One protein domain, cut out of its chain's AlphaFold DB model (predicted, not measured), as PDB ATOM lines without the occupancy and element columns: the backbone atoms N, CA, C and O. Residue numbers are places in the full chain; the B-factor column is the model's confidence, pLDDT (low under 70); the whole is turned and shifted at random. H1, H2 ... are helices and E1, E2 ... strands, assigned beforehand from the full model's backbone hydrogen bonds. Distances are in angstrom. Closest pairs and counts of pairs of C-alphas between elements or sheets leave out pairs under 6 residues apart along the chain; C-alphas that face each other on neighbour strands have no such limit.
ATOM      1  N   VAL A   3     266.467 239.629 260.175       91.62
ATOM      2  CA  VAL A   3     265.453 239.106 261.100       91.62
ATOM      3  C   VAL A   3     264.350 238.375 260.342       91.62
ATOM      4  O   VAL A   3     264.137 238.606 259.158       91.62
ATOM      5  N   LYS A   4     263.636 237.497 261.030       91.75
ATOM      6  CA  LYS A   4     262.333 236.989 260.619       91.75
ATOM      7  C   LYS A   4     261.305 237.566 261.582       91.75
ATOM      8  O   LYS A   4     261.559 237.610 262.786       91.75
ATOM      9  N   VAL A   5     260.187 238.047 261.050       87.44
ATOM     10  CA  VAL A   5     259.087 238.590 261.852       87.44
ATOM     11  C   VAL A   5     257.834 237.780 261.546       87.44
ATOM     12  O   VAL A   5     257.359 237.800 260.415       87.44
ATOM     13  N   GLU A   6     257.314 237.073 262.544       85.56
ATOM     14  CA  GLU A   6     256.064 236.304 262.465       85.56
ATOM     15  C   GLU A   6     255.164 236.721 263.627       85.56
ATOM     16  O   GLU A   6     255.582 236.672 264.783       85.56
ATOM     17  N   ASP A   7     253.959 237.212 263.318       79.69
ATOM     18  CA  ASP A   7     252.964 237.655 264.309       79.69
ATOM     19  C   ASP A   7     253.516 238.627 265.377       79.69
ATOM     20  O   ASP A   7     253.129 238.603 266.543       79.69
ATOM     21  N   GLY A   8     254.463 239.490 264.988       70.25
ATOM     22  CA  GLY A   8     255.125 240.459 265.878       70.25
ATOM     23  C   GLY A   8     256.310 239.904 266.681       70.25
ATOM     24  O   GLY A   8     257.046 240.684 267.288       70.25
ATOM     25  N   THR A   9     256.547 238.593 266.630       79.56
ATOM     26  CA  THR A   9     257.714 237.932 267.225       79.56
ATOM     27  C   THR A   9     258.930 238.086 266.318       79.56
ATOM     28  O   THR A   9     258.828 237.927 265.103       79.56
ATOM     29  N   VAL A  10     260.094 238.382 266.907       88.69
ATOM     30  CA  VAL A  10     261.348 238.600 266.173       88.69
ATOM     31  C   VAL A  10     262.315 237.450 266.399       88.69
ATOM     32  O   VAL A  10     262.804 237.245 267.508       88.69
ATOM     33  N   GLU A  11     262.675 236.765 265.321       91.19
ATOM     34  CA  GLU A  11     263.784 235.819 265.298       91.19
ATOM     35  C   GLU A  11     264.982 236.458 264.585       91.19
ATOM     36  O   GLU A  11     264.873 236.975 263.472       91.19
ATOM     37  N   VAL A  12     266.155 236.454 265.220       91.00
ATOM     38  CA  VAL A  12     267.358 237.050 264.630       91.00
ATOM     39  C   VAL A  12     268.118 235.999 263.830       91.00
ATOM     40  O   VAL A  12     268.809 235.162 264.401       91.00
ATOM     41  N   ILE A  13     268.057 236.096 262.502       91.50
ATOM     42  CA  ILE A  13     268.758 235.185 261.584       91.50
ATOM     43  C   ILE A  13     270.262 235.485 261.566       91.50
ATOM     44  O   ILE A  13     271.091 234.578 261.557       91.50
ATOM     45  N   ASN A  14     270.643 236.767 261.543       90.56
ATOM     46  CA  ASN A  14     272.051 237.162 261.524       90.56
ATOM     47  C   ASN A  14     272.277 238.513 262.206       90.56
ATOM     48  O   ASN A  14     271.613 239.507 261.899       90.56
ATOM     49  N   GLY A  15     273.295 238.561 263.069       90.62
ATOM     50  CA  GLY A  15     273.747 239.774 263.737       90.62
ATOM     51  C   GLY A  15     273.254 239.921 265.173       90.62
ATOM     52  O   GLY A  15     273.213 241.046 265.653       90.62
ATOM     53  N   HIS A  16     272.929 238.826 265.873       92.50
ATOM     54  CA  HIS A  16     272.403 238.860 267.247       92.50
ATOM     55  C   HIS A  16     273.256 239.700 268.213       92.50
ATOM     56  O   HIS A  16     272.739 240.597 268.864       92.50
ATOM     57  N   ARG A  17     274.586 239.532 268.234       92.50
ATOM     58  CA  ARG A  17     275.453 240.382 269.079       92.50
ATOM     59  C   ARG A  17     275.350 241.873 268.744       92.50
ATOM     60  O   ARG A  17     275.450 242.708 269.633       92.50
ATOM     61  N   ARG A  18     275.167 242.208 267.464       91.06
ATOM     62  CA  ARG A  18     275.013 243.595 267.008       91.06
ATOM     63  C   ARG A  18     273.631 244.141 267.372       91.06
ATOM     64  O   ARG A  18     273.549 245.301 267.745       91.06
ATOM     65  N   LEU A  19     272.586 243.308 267.304       91.75
ATOM     66  CA  LEU A  19     271.247 243.629 267.807       91.75
ATOM     67  C   LEU A  19     271.325 244.025 269.282       91.75
ATOM     68  O   LEU A  19     270.945 245.136 269.626       91.75
ATOM     69  N   GLU A  20     271.866 243.142 270.124       92.06
ATOM     70  CA  GLU A  20     271.932 243.347 271.575       92.06
ATOM     71  C   GLU A  20     272.754 244.590 271.934       92.06
ATOM     72  O   GLU A  20     272.291 245.429 272.703       92.06
ATOM     73  N   ALA A  21     273.929 244.767 271.319       92.31
ATOM     74  CA  ALA A  21     274.757 245.949 271.544       92.31
ATOM     75  C   ALA A  21     274.037 247.247 271.142       92.31
ATOM     76  O   ALA A  21     274.035 248.221 271.892       92.31
ATOM     77  N   SER A  22     273.388 247.268 269.974       92.06
ATOM     78  CA  SER A  22     272.656 248.453 269.523       92.06
ATOM     79  C   SER A  22     271.398 248.716 270.358       92.06
ATOM     80  O   SER A  22     271.100 249.874 270.632       92.06
ATOM     81  N   LEU A  23     270.683 247.683 270.814       92.19
ATOM     82  CA  LEU A  23     269.547 247.839 271.729       92.19
ATOM     83  C   LEU A  23     269.988 248.408 273.078       92.19
ATOM     84  O   LEU A  23     269.317 249.288 273.607       92.19
ATOM     85  N   GLN A  24     271.126 247.960 273.608       92.19
ATOM     86  CA  GLN A  24     271.665 248.467 274.868       92.19
ATOM     87  C   GLN A  24     272.035 249.955 274.788       92.19
ATOM     88  O   GLN A  24     271.852 250.682 275.761       92.19
ATOM     89  N   VAL A  25     272.555 250.412 273.644       92.38
ATOM     90  CA  VAL A  25     273.011 251.801 273.463       92.38
ATOM     91  C   VAL A  25     271.878 252.735 273.029       92.38
ATOM     92  O   VAL A  25     271.780 253.853 273.528       92.38
ATOM     93  N   PHE A  26     271.028 252.305 272.094       88.62
ATOM     94  CA  PHE A  26     270.056 253.173 271.418       88.62
ATOM     95  C   PHE A  26     268.594 252.856 271.753       88.62
ATOM     96  O   PHE A  26     267.704 253.605 271.352       88.62
ATOM     97  N   GLY A  27     268.313 251.725 272.408       90.19
ATOM     98  CA  GLY A  27     266.955 251.253 272.711       90.19
ATOM     99  C   GLY A  27     266.158 250.746 271.501       90.19
ATOM    100  O   GLY A  27     265.108 250.130 271.673       90.19
ATOM    101  N   LYS A  28     266.648 250.972 270.276       91.06
ATOM    102  CA  LYS A  28     266.021 250.545 269.020       91.06
ATOM    103  C   LYS A  28     267.061 250.237 267.950       91.06
ATOM    104  O   LYS A  28     268.135 250.839 267.929       91.06
ATOM    105  N   VAL A  29     266.726 249.342 267.026       92.12
ATOM    106  CA  VAL A  29     267.605 248.951 265.916       92.12
ATOM    107  C   VAL A  29     266.807 248.808 264.631       92.12
ATOM    108  O   VAL A  29     265.738 248.208 264.631       92.12
ATOM    109  N   LEU A  30     267.343 249.320 263.521       91.69
ATOM    110  CA  LEU A  30     266.794 249.040 262.198       91.69
ATOM    111  C   LEU A  30     267.260 247.652 261.736       91.69
ATOM    112  O   LEU A  30     268.461 247.375 261.653       91.69
ATOM    113  N   ALA A  31     266.304 246.782 261.438       91.81
ATOM    114  CA  ALA A  31     266.519 245.443 260.920       91.81
ATOM    115  C   ALA A  31     265.849 245.293 259.555       91.81
ATOM    116  O   ALA A  31     264.897 246.002 259.235       91.81
ATOM    117  N   THR A  32     266.344 244.359 258.755       92.25
ATOM    118  CA  THR A  32     265.746 244.010 257.466       92.25
ATOM    119  C   THR A  32     265.378 242.539 257.501       92.25
ATOM    120  O   THR A  32     266.130 241.739 258.059       92.25
ATOM    121  N   ASP A  33     264.228 242.180 256.949       91.19
ATOM    122  CA  ASP A  33     263.849 240.783 256.809       91.19
ATOM    123  C   ASP A  33     264.475 240.129 255.566       91.19
ATOM    124  O   ASP A  33     265.227 240.749 254.808       91.19
ATOM    125  N   VAL A  34     264.173 238.849 255.358       86.69
ATOM    126  CA  VAL A  34     264.645 238.083 254.192       86.69
ATOM    127  C   VAL A  34     264.023 238.535 252.864       86.69
ATOM    128  O   VAL A  34     264.548 238.202 251.805       86.69
ATOM    129  N   HIS A  35     262.933 239.300 252.910       87.94
ATOM    130  CA  HIS A  35     262.228 239.847 251.750       87.94
ATOM    131  C   HIS A  35     262.621 241.305 251.450       87.94
ATOM    132  O   HIS A  35     262.119 241.892 250.493       87.94
ATOM    133  N   GLY A  36     263.533 241.892 252.233       87.44
ATOM    134  CA  GLY A  36     263.992 243.274 252.080       87.44
ATOM    135  C   GLY A  36     263.135 244.314 252.811       87.44
ATOM    136  O   GLY A  36     263.431 245.507 252.734       87.44
ATOM    137  N   LYS A  37     262.102 243.896 253.544       89.69
ATOM    138  CA  LYS A  37     261.242 244.774 254.335       89.69
ATOM    139  C   LYS A  37     261.957 245.217 255.608       89.69
ATOM    140  O   LYS A  37     262.694 244.451 256.230       89.69
ATOM    141  N   GLN A  38     261.771 246.478 255.990       91.19
ATOM    142  CA  GLN A  38     262.473 247.079 257.121       91.19
ATOM    143  C   GLN A  38     261.593 247.176 258.364       91.19
ATOM    144  O   GLN A  38     260.409 247.502 258.297       91.19
ATOM    145  N   TYR A  39     262.215 246.932 259.514       90.88
ATOM    146  CA  TYR A  39     261.573 246.930 260.817       90.88
ATOM    147  C   TYR A  39     262.412 247.701 261.827       90.88
ATOM    148  O   TYR A  39     263.639 247.598 261.851       90.88
ATOM    149  N   VAL A  40     261.741 248.432 262.709       91.81
ATOM    150  CA  VAL A  40     262.337 248.941 263.940       91.81
ATOM    151  C   VAL A  40     262.121 247.891 265.019       91.81
ATOM    152  O   VAL A  40     260.985 247.584 265.375       91.81
ATOM    153  N   VAL A  41     263.220 247.340 265.525       91.88
ATOM    154  CA  VAL A  41     263.230 246.360 266.610       91.88
ATOM    155  C   VAL A  41     263.531 247.066 267.927       91.88
ATOM    156  O   VAL A  41     264.521 247.797 268.019       91.88
ATOM    157  N   THR A  42     262.703 246.836 268.941       92.38
ATOM    158  CA  THR A  42     262.858 247.327 270.320       92.38
ATOM    159  C   THR A  42     262.784 246.164 271.310       92.38
ATOM    160  O   THR A  42     262.410 245.048 270.944       92.38
ATOM    161  N   ARG A  43     263.161 246.415 272.571       91.25
ATOM    162  CA  ARG A  43     262.907 245.488 273.680       91.25
ATOM    163  C   ARG A  43     261.794 246.047 274.560       91.25
ATOM    164  O   ARG A  43     261.944 247.130 275.118       91.25
ATOM    165  N   GLU A  44     260.704 245.304 274.683       89.25
ATOM    166  CA  GLU A  44     259.537 245.647 275.503       89.25
ATOM    167  C   GLU A  44     259.300 244.493 276.478       89.25
ATOM    168  O   GLU A  44     259.237 243.341 276.063       89.25
ATOM    169  N   GLU A  45     259.281 244.785 277.782       87.94
ATOM    170  CA  GLU A  45     259.060 243.785 278.847       87.94
ATOM    171  C   GLU A  45     259.983 242.545 278.775       87.94
ATOM    172  O   GLU A  45     259.640 241.456 279.222       87.94
ATOM    173  N   GLY A  46     261.190 242.708 278.218       85.19
ATOM    174  CA  GLY A  46     262.170 241.626 278.040       85.19
ATOM    175  C   GLY A  46     262.065 240.872 276.710       85.19
ATOM    176  O   GLY A  46     262.991 240.145 276.356       85.19
ATOM    177  N   CYS A  47     261.013 241.109 275.930       86.00
ATOM    178  CA  CYS A  47     260.786 240.503 274.622       86.00
ATOM    179  C   CYS A  47     261.241 241.425 273.485       86.00
ATOM    180  O   CYS A  47     261.207 242.652 273.600       86.00
ATOM    181  N   LEU A  48     261.675 240.836 272.369       90.62
ATOM    182  CA  LEU A  48     261.946 241.590 271.145       90.62
ATOM    183  C   LEU A  48     260.641 241.827 270.391       90.62
ATOM    184  O   LEU A  48     259.913 240.880 270.106       90.62
ATOM    185  N   VAL A  49     260.393 243.083 270.033       90.50
ATOM    186  CA  VAL A  49     259.217 243.504 269.270       90.50
ATOM    187  C   VAL A  49     259.692 244.182 267.993       90.50
ATOM    188  O   VAL A  49     260.558 245.055 268.044       90.50
TER     189      VAL A  49
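What this domain is: This is residues 3 to 49 of the 67 residues of an uncharacterized protein of Gammaproteobacteria bacterium HGW-Gammaproteobacteria-1 (UniProt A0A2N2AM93). A small antiparallel sheet of three strands, E3 E4 E5, has the helix H1 over one face, while the two-strand hairpin E1 E2 crosses the sheet and packs on E3 by Val 3 and on E5 by Val 10. The printed part has 47 residues, with one named helix and five named strands in the order E1 E2 H1 E3 E4 E5, a mixed class of helices and strands. It is compact, with a radius of gyration of the C-alphas of 9.8 A, and spans 27 by 19 by 14 A.

How they stand to each other: E1, residues 3 to 6, and E2, residues 9 to 14, form an antiparallel hairpin, with N 4 and O 11 within hydrogen-bond range at 2.8 A. H1, residues 16 to 26, has every O i to N i+4 pair within hydrogen-bond range. E3, residues 28 to 33, E4, residues 38 to 44, and E5, residues 47 to 49, form a meander, each strand the antiparallel neighbour of the one before. N 31 and O 39 are 2.8 A apart, and N 42 and O 49 are 2.9 A apart. The pairing is staggered: E4 pairs with E3 over residues 38 to 42 and with E5 over 42 to 44. H1 is on this sheet at a height of 8.0 A, two layers with the helix on one face. It lies over E3 and only just over E4, with 3 C-alphas on E4, and runs along the strands, at 16 degrees to E3 on the local plane. The closest C-alphas of H1 and E3 are those of Ser 22 and Val 29, 6.2 A apart. Those of E1 and E3 are Val 3 and Asp 33, at 4.9 A; those of E2 and E5 are Val 10 and Leu 48, at 5.8 A. E1 and H1 are apart.

Where its parts are: E1 begins at C-alpha 3 (265.453, 239.106, 261.100) and is 9.9 A long; E2 is 15.4 A. H1 is 15.1 A long, E3 15.8 A, E4 18.7 A. E5, 6.3 A, ends at C-alpha 49 (259.217, 243.504, 269.270).

The domain as a whole: The C-alphas farthest apart, of His 35 and Glu 45, are 27.6 A apart. The five links between the named elements are tight, and the printed part has no cut. Mean pLDDT of the printed part is 89.6, and no printed residue is under 70.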